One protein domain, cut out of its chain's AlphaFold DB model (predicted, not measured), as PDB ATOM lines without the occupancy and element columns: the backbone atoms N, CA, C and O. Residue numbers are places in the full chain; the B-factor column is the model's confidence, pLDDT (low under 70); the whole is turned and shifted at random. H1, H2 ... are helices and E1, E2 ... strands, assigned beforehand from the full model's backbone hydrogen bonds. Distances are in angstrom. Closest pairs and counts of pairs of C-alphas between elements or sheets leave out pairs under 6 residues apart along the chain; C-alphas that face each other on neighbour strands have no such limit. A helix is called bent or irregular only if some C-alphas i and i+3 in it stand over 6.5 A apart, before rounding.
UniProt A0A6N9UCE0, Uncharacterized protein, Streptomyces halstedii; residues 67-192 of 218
ATOM      1  N   THR A  67    -153.281 163.648 175.508       75.56
ATOM      2  CA  THR A  67    -152.041 163.933 174.780       75.56
ATOM      3  C   THR A  67    -151.379 162.623 174.392       75.56
ATOM      4  O   THR A  67    -151.098 161.789 175.256       75.56
ATOM      5  N   VAL A  68    -151.097 162.433 173.101       79.88
ATOM      6  CA  VAL A  68    -150.305 161.288 172.639       79.88
ATOM      7  C   VAL A  68    -148.862 161.459 173.082       79.88
ATOM      8  O   VAL A  68    -148.180 162.380 172.650       79.88
ATOM      9  N   LEU A  69    -148.394 160.559 173.946       80.25
ATOM     10  CA  LEU A  69    -147.019 160.562 174.439       80.25
ATOM     11  C   LEU A  69    -146.099 159.783 173.505       80.25
ATOM     12  O   LEU A  69    -145.001 160.230 173.194       80.25
ATOM     13  N   VAL A  70    -146.526 158.582 173.104       80.12
ATOM     14  CA  VAL A  70    -145.719 157.672 172.283       80.12
ATOM     15  C   VAL A  70    -146.633 156.792 171.439       80.12
ATOM     16  O   VAL A  70    -147.582 156.218 171.966       80.12
ATOM     17  N   VAL A  71    -146.297 156.618 170.161       83.50
ATOM     18  CA  VAL A  71    -146.875 155.592 169.282       83.50
ATOM     19  C   VAL A  71    -145.806 154.536 169.021       83.50
ATOM     20  O   VAL A  71    -144.677 154.878 168.672       83.50
ATOM     21  N   ARG A  72    -146.139 153.259 169.220       84.25
ATOM     22  CA  ARG A  72    -145.272 152.125 168.881       84.25
ATOM     23  C   ARG A  72    -146.005 151.239 167.872       84.25
ATOM     24  O   ARG A  72    -146.992 150.624 168.278       84.25
ATOM     25  N   PRO A  73    -145.586 151.200 166.597       83.75
ATOM     26  CA  PRO A  73    -146.200 150.305 165.623       83.75
ATOM     27  C   PRO A  73    -145.937 148.849 166.024       83.75
ATOM     28  O   PRO A  73    -144.865 148.533 166.546       83.75
ATOM     29  N   ALA A  74    -146.934 147.995 165.822       79.94
ATOM     30  CA  ALA A  74    -146.832 146.550 165.985       79.94
ATOM     31  C   ALA A  74    -146.720 145.866 164.614       79.94
ATOM     32  O   ALA A  74    -145.894 144.972 164.455       79.94
ATOM     33  N   ASP A  75    -147.484 146.346 163.632       79.94
ATOM     34  CA  ASP A  75    -147.330 146.076 162.200       79.94
ATOM     35  C   ASP A  75    -147.781 147.314 161.384       79.94
ATOM     36  O   ASP A  75    -147.688 148.446 161.875       79.94
ATOM     37  N   ASP A  76    -148.179 147.125 160.125       73.50
ATOM     38  CA  ASP A  76    -148.674 148.165 159.218       73.50
ATOM     39  C   ASP A  76    -150.110 148.629 159.519       73.50
ATOM     40  O   ASP A  76    -150.489 149.720 159.092       73.50
ATOM     41  N   VAL A  77    -150.872 147.858 160.299       78.94
ATOM     42  CA  VAL A  77    -152.273 148.136 160.662       78.94
ATOM     43  C   VAL A  77    -152.400 148.517 162.143       78.94
ATOM     44  O   VAL A  77    -153.094 149.465 162.517       78.94
ATOM     45  N   TRP A  78    -151.700 147.800 163.011       82.50
ATOM     46  CA  TRP A  78    -151.834 147.821 164.455       82.50
ATOM     47  C   TRP A  78    -150.660 148.511 165.139       82.50
ATOM     48  O   TRP A  78    -149.492 148.388 164.767       82.50
ATOM     49  N   GLY A  79    -150.960 149.182 166.250       84.06
ATOM     50  CA  GLY A  79    -149.954 149.786 167.113       84.06
ATOM     51  C   GLY A  79    -150.470 150.052 168.521       84.06
ATOM     52  O   GLY A  79    -151.671 150.048 168.790       84.06
ATOM     53  N   VAL A  80    -149.540 150.307 169.438       84.56
ATOM     54  CA  VAL A  80    -149.831 150.663 170.829       84.56
ATOM     55  C   VAL A  80    -149.549 152.144 171.041       84.56
ATOM     56  O   VAL A  80    -148.417 152.612 170.895       84.56
ATOM     57  N   VAL A  81    -150.584 152.881 171.443       81.75
ATOM     58  CA  VAL A  81    -150.503 154.315 171.729       81.75
ATOM     59  C   VAL A  81    -150.513 154.545 173.239       81.75
ATOM     60  O   VAL A  81    -151.411 154.108 173.953       81.75
ATOM     61  N   SER A  82    -149.493 155.239 173.739       81.12
ATOM     62  CA  SER A  82    -149.401 155.715 175.121       81.12
ATOM     63  C   SER A  82    -149.902 157.151 175.202       81.12
ATOM     64  O   SER A  82    -149.492 157.990 174.400       81.12
ATOM     65  N   LEU A  83    -150.757 157.438 176.180       80.69
ATOM     66  CA  LEU A  83    -151.474 158.706 176.285       80.69
ATOM     67  C   LEU A  83    -151.385 159.270 177.707       80.69
ATOM     68  O   LEU A  83    -151.428 158.506 178.674       80.69
ATOM     69  N   ALA A  84    -151.304 160.592 177.825       74.25
ATOM     70  CA  ALA A  84    -151.571 161.334 179.056       74.25
ATOM     71  C   ALA A  84    -153.016 161.841 179.046       74.25
ATOM     72  O   ALA A  84    -153.563 162.130 177.982       74.25
ATOM     73  N   TYR A  85    -153.626 161.934 180.227       68.44
ATOM     74  CA  TYR A  85    -155.024 162.319 180.382       68.44
ATOM     75  C   TYR A  85    -155.212 163.328 181.501       68.44
ATOM     76  O   TYR A  85    -154.797 163.083 182.635       68.44
ATOM     77  N   ASP A  86    -156.007 164.349 181.202       65.00
ATOM     78  CA  ASP A  86    -156.434 165.358 182.160       65.00
ATOM     79  C   ASP A  86    -157.886 165.043 182.560       65.00
ATOM     80  O   ASP A  86    -158.857 165.585 182.029       65.00
ATOM     81  N   GLY A  87    -158.056 164.067 183.458       69.44
ATOM     82  CA  GLY A  87    -159.359 163.702 184.020       69.44
ATOM     83  C   GLY A  87    -159.634 162.203 184.120       69.44
ATOM     84  O   GLY A  87    -158.782 161.353 183.863       69.44
ATOM     85  N   ALA A  88    -160.863 161.876 184.533       74.69
ATOM     86  CA  ALA A  88    -161.289 160.491 184.706       74.69
ATOM     87  C   ALA A  88    -161.331 159.751 183.351       74.69
ATOM     88  O   ALA A  88    -161.895 160.289 182.391       74.69
ATOM     89  N   PRO A  89    -160.764 158.532 183.261       85.69
ATOM     90  CA  PRO A  89    -160.813 157.739 182.039       85.69
ATOM     91  C   PRO A  89    -162.245 157.319 181.703       85.69
ATOM     92  O   PRO A  89    -163.114 157.236 182.569       85.69
ATOM     93  N   SER A  90    -162.467 156.972 180.438       90.06
ATOM     94  CA  SER A  90    -163.697 156.321 179.986       90.06
ATOM     95  C   SER A  90    -163.398 154.935 179.420       90.06
ATOM     96  O   SER A  90    -162.268 154.648 179.022       90.06
ATOM     97  N   ALA A  91    -164.409 154.072 179.388       93.69
ATOM     98  CA  ALA A  91    -164.348 152.735 178.810       93.69
ATOM     99  C   ALA A  91    -165.658 152.430 178.065       93.69
ATOM    100  O   ALA A  91    -166.701 152.997 178.415       93.69
ATOM    101  N   PRO A  92    -165.648 151.556 177.042       94.25
ATOM    102  CA  PRO A  92    -166.878 150.977 176.513       94.25
ATOM    103  C   PRO A  92    -167.647 150.232 177.611       94.25
ATOM    104  O   PRO A  92    -167.050 149.708 178.551       94.25
ATOM    105  N   ARG A  93    -168.976 150.144 177.474       96.12
ATOM    106  CA  ARG A  93    -169.813 149.400 178.432       96.12
ATOM    107  C   ARG A  93    -169.570 147.893 178.389       96.12
ATOM    108  O   ARG A  93    -169.816 147.233 179.385       96.12
ATOM    109  N   GLN A  94    -169.107 147.365 177.259       97.88
ATOM    110  CA  GLN A  94    -168.906 145.937 177.015       97.88
ATOM    111  C   GLN A  94    -167.653 145.731 176.145       97.88
ATOM    112  O   GLN A  94    -167.271 146.654 175.414       97.88
ATOM    113  N   PRO A  95    -166.994 144.557 176.200       97.69
ATOM    114  CA  PRO A  95    -165.974 144.179 175.224       97.69
ATOM    115  C   PRO A  95    -166.506 144.307 173.791       97.69
ATOM    116  O   PRO A  95    -167.614 143.859 173.507       97.69
ATOM    117  N   CYS A  96    -165.722 144.906 172.889       96.50
ATOM    118  CA  CYS A  96    -166.128 145.080 171.493       96.50
ATOM    119  C   CYS A  96    -166.473 143.727 170.856       96.50
ATOM    120  O   CYS A  96    -165.793 142.728 171.110       96.50
ATOM    121  N   GLY A  97    -167.535 143.698 170.056       91.00
ATOM    122  CA  GLY A  97    -168.013 142.501 169.362       91.00
ATOM    123  C   GLY A  97    -168.354 142.712 167.901       91.00
ATOM    124  O   GLY A  97    -169.154 141.942 167.389       91.00
ATOM    125  N   GLY A  98    -167.833 143.782 167.294       85.62
ATOM    126  CA  GLY A  98    -167.992 144.055 165.868       85.62
ATOM    127  C   GLY A  98    -167.191 143.083 165.002       85.62
ATOM    128  O   GLY A  98    -166.882 141.972 165.430       85.62
ATOM    129  N   GLU A  99    -166.851 143.522 163.793       84.19
ATOM    130  CA  GLU A  99    -166.062 142.737 162.834       84.19
ATOM    131  C   GLU A  99    -164.664 142.436 163.378       84.19
ATOM    132  O   GLU A  99    -164.147 141.336 163.190       84.19
ATOM    133  N   GLU A 100    -164.111 143.376 164.147       90.06
ATOM    134  CA  GLU A 100    -162.894 143.200 164.925       90.06
ATOM    135  C   GLU A 100    -163.238 143.015 166.420       90.06
ATOM    136  O   GLU A 100    -163.314 143.980 167.192       90.06
ATOM    137  N   PRO A 101    -163.487 141.778 166.889       94.56
ATOM    138  CA  PRO A 101    -163.788 141.524 168.292       94.56
ATOM    139  C   PRO A 101    -162.613 141.892 169.206       94.56
ATOM    140  O   PRO A 101    -161.442 141.877 168.834       94.56
ATOM    141  N   CYS A 102    -162.939 142.216 170.458       96.69
ATOM    142  CA  CYS A 102    -161.948 142.540 171.481       96.69
ATOM    143  C   CYS A 102    -160.909 141.420 171.657       96.69
ATOM    144  O   CYS A 102    -161.322 140.275 171.829       96.69
ATOM    145  N   PRO A 103    -159.596 141.734 171.758       96.25
ATOM    146  CA  PRO A 103    -158.545 140.717 171.893       96.25
ATOM    147  C   PRO A 103    -158.700 139.859 173.151       96.25
ATOM    148  O   PRO A 103    -158.202 138.743 173.212       96.25
ATOM    149  N   TRP A 104    -159.410 140.374 174.160       97.31
ATOM    150  CA  TRP A 104    -159.713 139.639 175.383       97.31
ATOM    151  C   TRP A 104    -160.779 138.559 175.206       97.31
ATOM    152  O   TRP A 104    -160.924 137.750 176.116       97.31
ATOM    153  N   ARG A 105    -161.543 138.553 174.109       97.81
ATOM    154  CA  ARG A 105    -162.578 137.547 173.865       97.81
ATOM    155  C   ARG A 105    -161.971 136.283 173.268       97.81
ATOM    156  O   ARG A 105    -161.107 136.358 172.402       97.81
ATOM    157  N   ARG A 106    -162.464 135.122 173.699       96.69
ATOM    158  CA  ARG A 106    -162.024 133.813 173.187       96.69
ATOM    159  C   ARG A 106    -162.526 133.514 171.775       96.69
ATOM    160  O   ARG A 106    -161.947 132.678 171.094       96.69
ATOM    161  N   ASP A 107    -163.586 134.191 171.342       94.94
ATOM    162  CA  ASP A 107    -164.132 134.087 169.987       94.94
ATOM    163  C   ASP A 107    -163.467 135.048 168.988       94.94
ATOM    164  O   ASP A 107    -163.831 135.050 167.814       94.94
ATOM    165  N   ALA A 108    -162.480 135.839 169.427       94.62
ATOM    166  CA  ALA A 108    -161.671 136.635 168.520       94.62
ATOM    167  C   ALA A 108    -160.742 135.729 167.685       94.62
ATOM    168  O   ALA A 108    -160.038 134.894 168.266       94.62
ATOM    169  N   PRO A 109    -160.713 135.877 166.346       91.50
ATOM    170  CA  PRO A 109    -159.801 135.140 165.484       91.50
ATOM    171  C   PRO A 109    -158.336 135.205 165.965       91.50
ATOM    172  O   PRO A 109    -157.823 136.295 166.238       91.50
ATOM    173  N   PRO A 110    -157.629 134.061 166.059       84.62
ATOM    174  CA  PRO A 110    -156.220 134.048 166.438       84.62
ATOM    175  C   PRO A 110    -155.382 134.844 165.436       84.62
ATOM    176  O   PRO A 110    -155.538 134.688 164.226       84.62
ATOM    177  N   GLY A 111    -154.473 135.676 165.946       82.62
ATOM    178  CA  GLY A 111    -153.575 136.473 165.110       82.62
ATOM    179  C   GLY A 111    -154.234 137.680 164.440       82.62
ATOM    180  O   GLY A 111    -153.559 138.370 163.685       82.62
ATOM    181  N   GLN A 112    -155.508 137.978 164.736       90.25
ATOM    182  CA  GLN A 112    -156.150 139.230 164.312       90.25
ATOM    183  C   GLN A 112    -155.363 140.455 164.792       90.25
ATOM    184  O   GLN A 112    -155.275 141.456 164.089       90.25
ATOM    185  N   PHE A 113    -154.786 140.356 165.989       91.94
ATOM    186  CA  PHE A 113    -153.842 141.327 166.519       91.94
ATOM    187  C   PHE A 113    -152.442 140.698 166.505       91.94
ATOM    188  O   PHE A 113    -152.294 139.548 166.935       91.94
ATOM    189  N   PRO A 114    -151.400 141.416 166.059       90.88
ATOM    190  CA  PRO A 114    -150.051 140.869 165.978       90.88
ATOM    191  C   PRO A 114    -149.460 140.629 167.371       90.88
ATOM    192  O   PRO A 114    -149.681 141.414 168.298       90.88
ATOM    193  N   ALA A 115    -148.616 139.601 167.506       91.19
ATOM    194  CA  ALA A 115    -147.903 139.277 168.748       91.19
ATOM    195  C   ALA A 115    -147.180 140.500 169.354       91.19
ATOM    196  O   ALA A 115    -147.263 140.746 170.560       91.19
ATOM    197  N   ALA A 116    -146.566 141.335 168.508       89.56
ATOM    198  CA  ALA A 116    -145.878 142.558 168.921       89.56
ATOM    199  C   ALA A 116    -146.790 143.541 169.685       89.56
ATOM    200  O   ALA A 116    -146.339 144.200 170.622       89.56
ATOM    201  N   ALA A 117    -148.088 143.622 169.364       92.12
ATOM    202  CA  ALA A 117    -149.018 144.486 170.095       92.12
ATOM    203  C   ALA A 117    -149.189 144.025 171.553       92.12
ATOM    204  O   ALA A 117    -149.281 144.851 172.472       92.12
ATOM    205  N   PHE A 118    -149.179 142.710 171.783       93.81
ATOM    206  CA  PHE A 118    -149.233 142.116 173.117       93.81
ATOM    207  C   PHE A 118    -147.897 142.245 173.858       93.81
ATOM    208  O   PHE A 118    -147.873 142.508 175.060       93.81
ATOM    209  N   GLU A 119    -146.763 142.142 173.180       91.62
ATOM    210  CA  GLU A 119    -145.464 142.403 173.814       91.62
ATOM    211  C   GLU A 119    -145.372 143.858 174.299       91.62
ATOM    212  O   GLU A 119    -145.083 144.127 175.469       91.62
ATOM    213  N   LEU A 120    -145.738 144.808 173.436       90.25
ATOM    214  CA  LEU A 120    -145.746 146.239 173.743       90.25
ATOM    215  C   LEU A 120    -146.719 146.600 174.876       90.25
ATOM    216  O   LEU A 120    -146.449 147.503 175.676       90.25
ATOM    217  N   SER A 121    -147.844 145.889 174.966       92.50
ATOM    218  CA  SER A 121    -148.887 146.148 175.961       92.50
ATOM    219  C   SER A 121    -148.681 145.407 177.285       92.50
ATOM    220  O   SER A 121    -149.370 145.717 178.261       92.50
ATOM    221  N   ALA A 122    -147.709 144.492 177.383       92.31
ATOM    222  CA  ALA A 122    -147.481 143.639 178.554       92.31
ATOM    223  C   ALA A 122    -147.352 144.422 179.872       92.31
ATOM    224  O   ALA A 122    -147.882 144.022 180.909       92.31
ATOM    225  N   ALA A 123    -146.712 145.593 179.832       90.44
ATOM    226  CA  ALA A 123    -146.514 146.446 181.004       90.44
ATOM    227  C   ALA A 123    -147.821 146.935 181.660       90.44
ATOM    228  O   ALA A 123    -147.798 147.358 182.814       90.44
ATOM    229  N   THR A 124    -148.959 146.893 180.962       92.31
ATOM    230  CA  THR A 124    -150.273 147.277 181.515       92.31
ATOM    231  C   THR A 124    -150.858 146.233 182.473       92.31
ATOM    232  O   THR A 124    -151.729 146.573 183.263       92.31
ATOM    233  N   ASN A 125    -150.363 144.989 182.445       91.12
ATOM    234  CA  ASN A 125    -150.873 143.878 183.262       91.12
ATOM    235  C   ASN A 125    -149.913 143.472 184.394       91.12
ATOM    236  O   ASN A 125    -150.146 142.489 185.090       91.12
ATOM    237  N   ARG A 126    -148.828 144.227 184.600       87.19
ATOM    238  CA  ARG A 126    -147.900 144.005 185.715       87.19
ATOM    239  C   ARG A 126    -148.508 144.515 187.023       87.19
ATOM    240  O   ARG A 126    -149.146 145.569 187.045       87.19
ATOM    241  N   ALA A 127    -148.257 143.807 188.122       84.75
ATOM    242  CA  ALA A 127    -148.645 144.265 189.453       84.75
ATOM    243  C   ALA A 127    -148.010 145.633 189.766       84.75
ATOM    244  O   ALA A 127    -146.821 145.840 189.527       84.75
ATOM    245  N   GLY A 128    -148.808 146.573 190.278       83.75
ATOM    246  CA  GLY A 128    -148.354 147.933 190.579       83.75
ATOM    247  C   GLY A 128    -148.179 148.831 189.350       83.75
ATOM    248  O   GLY A 128    -147.708 149.959 189.483       83.75
ATOM    249  N   SER A 129    -148.558 148.365 188.155       87.56
ATOM    250  CA  SER A 129    -148.565 149.214 186.967       87.56
ATOM    251  C   SER A 129    -149.598 150.328 187.102       87.56
ATOM    252  O   SER A 129    -150.747 150.091 187.464       87.56
ATOM    253  N   THR A 130    -149.198 151.543 186.737       87.62
ATOM    254  CA  THR A 130    -150.099 152.690 186.547       87.62
ATOM    255  C   THR A 130    -150.601 152.789 185.104       87.62
ATOM    256  O   THR A 130    -151.439 153.628 184.779       87.62
ATOM    257  N   ARG A 131    -150.112 151.923 184.206       90.31
ATOM    258  CA  ARG A 131    -150.506 151.913 182.794       90.31
ATOM    259  C   ARG A 131    -151.834 151.186 182.619       90.31
ATOM    260  O   ARG A 131    -152.140 150.238 183.338       90.31
ATOM    261  N   ARG A 132    -152.608 151.615 181.626       92.19
ATOM    262  CA  ARG A 132    -153.934 151.073 181.313       92.19
ATOM    263  C   ARG A 132    -153.915 150.478 179.910       92.19
ATOM    264  O   ARG A 132    -153.287 151.048 179.020       92.19
ATOM    265  N   PHE A 133    -154.593 149.352 179.714       94.50
ATOM    266  CA  PHE A 133    -154.709 148.737 178.392       94.50
ATOM    267  C   PHE A 133    -155.752 149.497 177.560       94.50
ATOM    268  O   PHE A 133    -156.915 149.607 177.960       94.50
ATOM    269  N   GLY A 134    -155.335 150.052 176.421       93.31
ATOM    270  CA  GLY A 134    -156.199 150.830 175.531       93.31
ATOM    271  C   GLY A 134    -157.205 149.963 174.774       93.31
ATOM    272  O   GLY A 134    -156.940 148.806 174.457       93.31
ATOM    273  N   CYS A 135    -158.384 150.506 174.491       94.12
ATOM    274  CA  CYS A 135    -159.347 149.866 173.600       94.12
ATOM    275  C   CYS A 135    -158.834 149.923 172.150       94.12
ATOM    276  O   CYS A 135    -158.455 151.001 171.704       94.12
ATOM    277  N   HIS A 136    -158.853 148.808 171.410       91.94
ATOM    278  CA  HIS A 136    -158.426 148.793 170.000       91.94
ATOM    279  C   HIS A 136    -159.336 149.678 169.129       91.94
ATOM    280  O   HIS A 136    -158.861 150.409 168.276       91.94
ATOM    281  N   SER A 137    -160.638 149.719 169.432       89.56
ATOM    282  CA  SER A 137    -161.627 150.547 168.729       89.56
ATOM    283  C   SER A 137    -161.649 152.017 169.194       89.56
ATOM    284  O   SER A 137    -162.684 152.693 169.133       89.56
ATOM    285  N   SER A 138    -160.576 152.500 169.819       87.12
ATOM    286  CA  SER A 138    -160.465 153.887 170.272       87.12
ATOM    287  C   SER A 138    -159.550 154.685 169.364       87.12
ATOM    288  O   SER A 138    -158.596 154.162 168.807       87.12
ATOM    289  N   THR A 139    -159.813 155.984 169.271       81.12
ATOM    290  CA  THR A 139    -158.961 156.910 168.525       81.12
ATOM    291  C   THR A 139    -158.109 157.735 169.486       81.12
ATOM    292  O   THR A 139    -158.510 157.916 170.640       81.12
ATOM    293  N   PRO A 140    -156.977 158.305 169.034       75.31
ATOM    294  CA  PRO A 140    -156.177 159.215 169.856       75.31
ATOM    295  C   PRO A 140    -156.978 160.395 170.425       75.31
ATOM    296  O   PRO A 140    -156.756 160.794 171.562       75.31
ATOM    297  N   ALA A 141    -157.961 160.901 169.671       73.50
ATOM    298  CA  ALA A 141    -158.839 161.989 170.102       73.50
ATOM    299  C   ALA A 141    -159.925 161.550 171.104       73.50
ATOM    300  O   ALA A 141    -160.468 162.377 171.833       73.50
ATOM    301  N   ARG A 142    -160.285 160.258 171.144       81.31
ATOM    302  CA  ARG A 142    -161.255 159.694 172.103       81.31
ATOM    303  C   ARG A 142    -160.762 158.370 172.672       81.31
ATOM    304  O   ARG A 142    -161.321 157.297 172.383       81.31
ATOM    305  N   PRO A 143    -159.708 158.414 173.487       86.56
ATOM    306  CA  PRO A 143    -159.061 157.194 173.880       86.56
ATOM    307  C   PRO A 143    -159.705 156.630 175.139       86.56
ATOM    308  O   PRO A 143    -159.914 157.324 176.135       86.56
ATOM    309  N   ARG A 144    -160.036 155.346 175.076       91.56
ATOM    310  CA  ARG A 144    -160.780 154.625 176.102       91.56
ATOM    311  C   ARG A 144    -159.947 153.473 176.628       91.56
ATOM    312  O   ARG A 144    -159.165 152.869 175.895       91.56
ATOM    313  N   VAL A 145    -160.170 153.136 177.887       94.12
ATOM    314  CA  VAL A 145    -159.644 151.919 178.499       94.12
ATOM    315  C   VAL A 145    -160.439 150.721 177.975       94.12
ATOM    316  O   VAL A 145    -161.657 150.796 177.809       94.12
ATOM    317  N   CYS A 146    -159.754 149.617 177.683       97.12
ATOM    318  CA  CYS A 146    -160.373 148.401 177.174       97.12
ATOM    319  C   CYS A 146    -161.316 147.774 178.211       97.12
ATOM    320  O   CYS A 146    -160.918 147.497 179.343       97.12
ATOM    321  N   ALA A 147    -162.552 147.482 177.799       97.88
ATOM    322  CA  ALA A 147    -163.545 146.847 178.662       97.88
ATOM    323  C   ALA A 147    -163.152 145.417 179.076       97.88
ATOM    324  O   ALA A 147    -163.298 145.058 180.242       97.88
ATOM    325  N   GLY A 148    -162.599 144.618 178.155       97.75
ATOM    326  CA  GLY A 148    -162.115 143.265 178.462       97.75
ATOM    327  C   GLY A 148    -160.981 143.273 179.489       97.75
ATOM    328  O   GLY A 148    -161.010 142.516 180.458       97.75
ATOM    329  N   TRP A 149    -160.046 144.216 179.357       97.75
ATOM    330  CA  TRP A 149    -158.979 144.401 180.339       97.75
ATOM    331  C   TRP A 149    -159.516 144.801 181.716       97.75
ATOM    332  O   TRP A 149    -159.099 144.229 182.716       97.75
ATOM    333  N   LEU A 150    -160.484 145.718 181.796       97.12
ATOM    334  CA  LEU A 150    -161.112 146.072 183.078       97.12
ATOM    335  C   LEU A 150    -161.794 144.877 183.763       97.12
ATOM    336  O   LEU A 150    -161.853 144.830 184.989       97.12
ATOM    337  N   LEU A 151    -162.292 143.912 182.982       97.12
ATOM    338  CA  LEU A 151    -162.963 142.713 183.484       97.12
ATOM    339  C   LEU A 151    -162.013 141.585 183.916       97.12
ATOM    340  O   LEU A 151    -162.429 140.753 184.729       97.12
ATOM    341  N   ARG A 152    -160.794 141.508 183.360       96.31
ATOM    342  CA  ARG A 152    -159.878 140.361 183.552       96.31
ATOM    343  C   ARG A 152    -158.404 140.707 183.782       96.31
ATOM    344  O   ARG A 152    -157.722 139.966 184.472       96.31
ATOM    345  N   GLY A 153    -157.898 141.812 183.242       94.38
ATOM    346  CA  GLY A 153    -156.474 142.178 183.303       94.38
ATOM    347  C   GLY A 153    -156.115 143.300 184.283       94.38
ATOM    348  O   GLY A 153    -154.946 143.491 184.610       94.38
ATOM    349  N   ALA A 154    -157.097 144.061 184.772       94.88
ATOM    350  CA  ALA A 154    -156.856 145.260 185.578       94.88
ATOM    351  C   ALA A 154    -156.654 145.002 187.083       94.88
ATOM    352  O   ALA A 154    -156.534 145.962 187.847       94.88
ATOM    353  N   GLU A 155    -156.646 143.748 187.547       90.75
ATOM    354  CA  GLU A 155    -156.576 143.409 188.982       90.75
ATOM    355  C   GLU A 155    -155.333 144.006 189.666       90.75
ATOM    356  O   GLU A 155    -155.426 144.561 190.759       90.75
ATOM    357  N   GLY A 156    -154.183 143.986 188.983       89.25
ATOM    358  CA  GLY A 156    -152.918 144.525 189.493       89.25
ATOM    359  C   GLY A 156    -152.781 146.055 189.465       89.25
ATOM    360  O   GLY A 156    -151.763 146.567 189.936       89.25
ATOM    361  N   ASN A 157    -153.759 146.789 188.919       93.19
ATOM    362  CA  ASN A 157    -153.732 148.250 188.794       93.19
ATOM    363  C   ASN A 157    -154.632 148.897 189.864       93.19
ATOM    364  O   ASN A 157    -155.838 149.077 189.677       93.19
ATOM    365  N   THR A 158    -154.036 149.252 191.004       93.81
ATOM    366  CA  THR A 158    -154.749 149.769 192.188       93.81
ATOM    367  C   THR A 158    -155.509 151.069 191.922       93.81
ATOM    368  O   THR A 158    -156.591 151.267 192.472       93.81
ATOM    369  N   GLU A 159    -154.988 151.932 191.051       92.38
ATOM    370  CA  GLU A 159    -155.640 153.185 190.669       92.38
ATOM    371  C   GLU A 159    -156.950 152.918 189.915       92.38
ATOM    372  O   GLU A 159    -157.992 153.480 190.245       92.38
ATOM    373  N   VAL A 160    -156.928 152.000 188.947       92.88
ATOM    374  CA  VAL A 160    -158.126 151.601 188.198       92.88
ATOM    375  C   VAL A 160    -159.153 150.924 189.106       92.88
ATOM    376  O   VAL A 160    -160.343 151.228 189.004       92.88
ATOM    377  N   GLN A 161    -158.710 150.074 190.037       94.50
ATOM    378  CA  GLN A 161    -159.606 149.479 191.035       94.50
ATOM    379  C   GLN A 161    -160.269 150.552 191.914       94.50
ATOM    380  O   GLN A 161    -161.482 150.510 192.127       94.50
ATOM    381  N   ALA A 162    -159.517 151.563 192.363       94.38
ATOM    382  CA  ALA A 162    -160.057 152.678 193.142       94.38
ATOM    383  C   ALA A 162    -161.055 153.534 192.337       94.38
ATOM    384  O   ALA A 162    -162.113 153.914 192.851       94.38
ATOM    385  N   LEU A 163    -160.768 153.801 191.059       93.50
ATOM    386  CA  LEU A 163    -161.677 154.527 190.165       93.50
ATOM    387  C   LEU A 163    -162.998 153.772 189.956       93.50
ATOM    388  O   LEU A 163    -164.062 154.395 189.979       93.50
ATOM    389  N   MET A 164    -162.955 152.444 189.809       94.44
ATOM    390  CA  MET A 164    -164.168 151.622 189.715       94.44
ATOM    391  C   MET A 164    -164.944 151.575 191.036       94.44
ATOM    392  O   MET A 164    -166.163 151.739 191.038       94.44
ATOM    393  N   ALA A 165    -164.253 151.420 192.170       95.12
ATOM    394  CA  ALA A 165    -164.882 151.389 193.493       95.12
ATOM    395  C   ALA A 165    -165.599 152.708 193.834       95.12
ATOM    396  O   ALA A 165    -166.689 152.703 194.405       95.12
ATOM    397  N   THR A 166    -165.019 153.840 193.427       94.88
ATOM    398  CA  THR A 166    -165.599 155.182 193.616       94.88
ATOM    399  C   THR A 166    -166.569 155.597 192.507       94.88
ATOM    400  O   THR A 166    -167.081 156.714 192.534       94.88
ATOM    401  N   ARG A 167    -166.851 154.708 191.540       92.31
ATOM    402  CA  ARG A 167    -167.711 154.951 190.364       92.31
ATOM    403  C   ARG A 167    -167.266 156.117 189.469       92.31
ATOM    404  O   ARG A 167    -168.055 156.613 188.670       92.31
ATOM    405  N   GLN A 168    -166.004 156.529 189.564       91.25
ATOM    406  CA  GLN A 168    -165.389 157.477 188.629       91.25
ATOM    407  C   GLN A 168    -165.039 156.817 187.290       91.25
ATOM    408  O   GLN A 168    -164.905 157.503 186.280       91.25
ATOM    409  N   LEU A 169    -164.937 155.486 187.275       91.81
ATOM    410  CA  LEU A 169    -164.888 154.656 186.079       91.81
ATOM    411  C   LEU A 169    -165.991 153.598 186.174       91.81
ATOM    412  O   LEU A 169    -166.045 152.836 187.137       91.81
ATOM    413  N   ALA A 170    -166.887 153.548 185.189       93.00
ATOM    414  CA  ALA A 170    -167.936 152.536 185.162       93.00
ATOM    415  C   ALA A 170    -167.327 151.142 184.943       93.00
ATOM    416  O   ALA A 170    -166.496 150.961 184.049       93.00
ATOM    417  N   ARG A 171    -167.758 150.159 185.741       94.81
ATOM    418  CA  ARG A 171    -167.390 148.759 185.521       94.81
ATOM    419  C   ARG A 171    -168.118 148.247 184.269       94.81
ATOM    420  O   ARG A 171    -169.338 148.397 184.217       94.81
ATOM    421  N   PRO A 172    -167.412 147.662 183.288       97.19
ATOM    422  CA  PRO A 172    -168.064 147.071 182.127       97.19
ATOM    423  C   PRO A 172    -168.907 145.847 182.489       97.19
ATOM    424  O   PRO A 172    -168.710 145.219 183.531       97.19
ATOM    425  N   GLU A 173    -169.799 145.486 181.582       97.31
ATOM    426  CA  GLU A 173    -170.608 144.275 181.618       97.31
ATOM    427  C   GLU A 173    -170.044 143.253 180.627       97.31
ATOM    428  O   GLU A 173    -169.505 143.615 179.577       97.31
ATOM    429  N   LEU A 174    -170.160 141.969 180.964       97.31
ATOM    430  CA  LEU A 174    -169.850 140.879 180.045       97.31
ATOM    431  C   LEU A 174    -171.162 140.434 179.377       97.31
ATOM    432  O   LEU A 174    -172.063 140.026 180.109       97.31
ATOM    433  N   PRO A 175    -171.299 140.534 178.042       94.94
ATOM    434  CA  PRO A 175    -172.483 140.039 177.345       94.94
ATOM    435  C   PRO A 175    -172.663 138.526 177.502       94.94
ATOM    436  O   PRO A 175    -171.680 137.786 177.585       94.94
ATOM    437  N   ASP A 176    -173.914 138.065 177.471       94.88
ATOM    438  CA  ASP A 176    -174.232 136.636 177.489       94.88
ATOM    439  C   ASP A 176    -173.580 135.910 176.303       94.88
ATOM    440  O   ASP A 176    -173.581 136.397 175.173       94.88
ATOM    441  N   GLY A 177    -173.015 134.729 176.568       94.19
ATOM    442  CA  GLY A 177    -172.343 133.909 175.556       94.19
ATOM    443  C   GLY A 177    -170.953 134.399 175.133       94.19
ATOM    444  O   GLY A 177    -170.319 133.736 174.319       94.19
ATOM    445  N   VAL A 178    -170.453 135.513 175.682       96.56
ATOM    446  CA  VAL A 178    -169.085 135.987 175.433       96.56
ATOM    447  C   VAL A 178    -168.156 135.502 176.540       96.56
ATOM    448  O   VAL A 178    -168.319 135.850 177.708       96.56
ATOM    449  N   GLU A 179    -167.125 134.752 176.159       97.69
ATOM    450  CA  GLU A 179    -166.063 134.323 177.068       97.69
ATOM    451  C   GLU A 179    -164.802 135.167 176.883       97.69
ATOM    452  O   GLU A 179    -164.437 135.532 175.763       97.69
ATOM    453  N   LEU A 180    -164.118 135.461 177.989       98.12
ATOM    454  CA  LEU A 180    -162.830 136.153 177.983       98.12
ATOM    455  C   LEU A 180    -161.704 135.203 178.396       98.12
ATOM    456  O   LEU A 180    -161.949 134.242 179.127       98.12
ATOM    457  N   TYR A 181    -160.474 135.498 177.973       97.31
ATOM    458  CA  TYR A 181    -159.279 134.858 178.531       97.31
ATOM    459  C   TYR A 181    -159.170 135.124 180.035       97.31
ATOM    460  O   TYR A 181    -159.531 136.205 180.516       97.31
ATOM    461  N   ASP A 182    -158.642 134.152 180.778       93.88
ATOM    462  CA  ASP A 182    -158.540 134.235 182.237       93.88
ATOM    463  C   ASP A 182    -157.350 135.086 182.680       93.88
ATOM    464  O   ASP A 182    -157.341 135.639 183.779       93.88
ATOM    465  N   SER A 183    -156.349 135.226 181.812       93.69
ATOM    466  CA  SER A 183    -155.184 136.061 182.070       93.69
ATOM    467  C   SER A 183    -154.646 136.713 180.805       93.69
ATOM    468  O   SER A 183    -154.846 136.242 179.684       93.69
ATOM    469  N   TYR A 184    -153.876 137.785 181.003       94.94
ATOM    470  CA  TYR A 184    -153.135 138.415 179.918       94.94
ATOM    471  C   TYR A 184    -152.151 137.456 179.242       94.94
ATOM    472  O   TYR A 184    -152.007 137.478 178.026       94.94
ATOM    473  N   ALA A 185    -151.470 136.623 180.037       92.81
ATOM    474  CA  ALA A 185    -150.479 135.683 179.530       92.81
ATOM    475  C   ALA A 185    -151.122 134.652 178.595       92.81
ATOM    476  O   ALA A 185    -150.592 134.397 177.519       92.81
ATOM    477  N   GLU A 186    -152.288 134.123 178.968       94.38
ATOM    478  CA  GLU A 186    -153.057 133.207 178.122       94.38
ATOM    479  C   GLU A 186    -153.447 133.862 176.789       94.38
ATOM    480  O   GLU A 186    -153.166 133.310 175.727       94.38
ATOM    481  N   MET A 187    -154.017 135.073 176.840       95.38
ATOM    482  CA  MET A 187    -154.385 135.846 175.649       95.38
ATOM    483  C   MET A 187    -153.174 136.123 174.743       95.38
ATOM    484  O   MET A 187    -153.260 135.981 173.524       95.38
ATOM    485  N   ALA A 188    -152.043 136.522 175.327       94.12
ATOM    486  CA  ALA A 188    -150.827 136.850 174.588       94.12
ATOM    487  C   ALA A 188    -150.227 135.613 173.900       94.12
ATOM    488  O   ALA A 188    -149.875 135.679 172.724       94.12
ATOM    489  N   VAL A 189    -150.159 134.475 174.599       93.44
ATOM    490  CA  VAL A 189    -149.663 133.210 174.032       93.44
ATOM    491  C   VAL A 189    -150.575 132.716 172.911       93.44
ATOM    492  O   VAL A 189    -150.078 132.303 171.866       93.44
ATOM    493  N   PHE A 190    -151.899 132.810 173.084       93.19
ATOM    494  CA  PHE A 190    -152.855 132.446 172.035       93.19
ATOM    495  C   PHE A 190    -152.648 133.260 170.748       93.19
ATOM    496  O   PHE A 190    -152.786 132.730 169.648       93.19
ATOM    497  N   ASN A 191    -152.245 134.526 170.881       91.88
ATOM    498  CA  ASN A 191    -151.942 135.411 169.757       91.88
ATOM    499  C   ASN A 191    -150.462 135.386 169.322       91.88
ATOM    500  O   ASN A 191    -150.006 136.280 168.611       91.88
ATOM    501  N   GLY A 192    -149.705 134.359 169.715       91.31
ATOM    502  CA  GLY A 192    -148.376 134.090 169.167       91.31
ATOM    503  C   GLY A 192    -147.199 134.724 169.912       91.31
ATOM    504  O   GLY A 192    -146.080 134.663 169.405       91.31
TER     505      GLY A 192
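AT A GLANCE: This is residues 67 to 192 of the 218 residues of an uncharacterized protein of Streptomyces halstedii (UniProt A0A6N9UCE0). With little regular structure, this is a compact, rounded body largely of long loops: hairpin E1 E2 edges one side, H1 lies between it and H4, H2 is near the middle and H3 far from it. Of 126 printed residues, named elements E1, E2, H1, H2, H3, H4 hold only 45, class mixed; the sheet, E1 - E2, is antiparallel. The radius of gyration of the C-alphas is 13.6 A, the spans 35 by 35 by 27 A.

IN THESE COORDINATES: E1, residues 67 to 73, 17.4 A, begins at C-alpha 67 (-152.041, 163.933, 174.780). E2 is residues 79 to 84, 16.7 A. H1, residues 115 to 125, 15.5 A, is irregular: C-alphas 120 and 123 are 7.3 A apart. H2 is residues 147 to 152, H3 158 to 165. H4, residues 184 to 190, ends at C-alpha 190 (-152.855, 132.446, 172.035).

HOW THE PARTS SIT: Hairpin E1 and E2 is antiparallel at 163 degrees, N 69 and O 82 within hydrogen-bond range at 2.8 A. The closest C-alphas of E2 and H1, Gly 79 and Ala 117, are 6.2 A apart. H1 and H4 touch, closest C-alphas Phe 118 and Ala 188, 5.7 A, at a shallow tilt of 14 degrees, opposite ways. H2 and H3 are only just apart, closest 8.1 A. Every O i to N i+4 pair is within range in H2, H3 and H4, 4 of 7 in H1.

THE WHOLE: The farthest C-alphas, Asp 76 and Thr 166, are 39.0 A apart. The printed part has no cut; links E2 to H1, H1 to H2 and H3 to H4 are long. Residues 85 to 87 have pLDDT under 70.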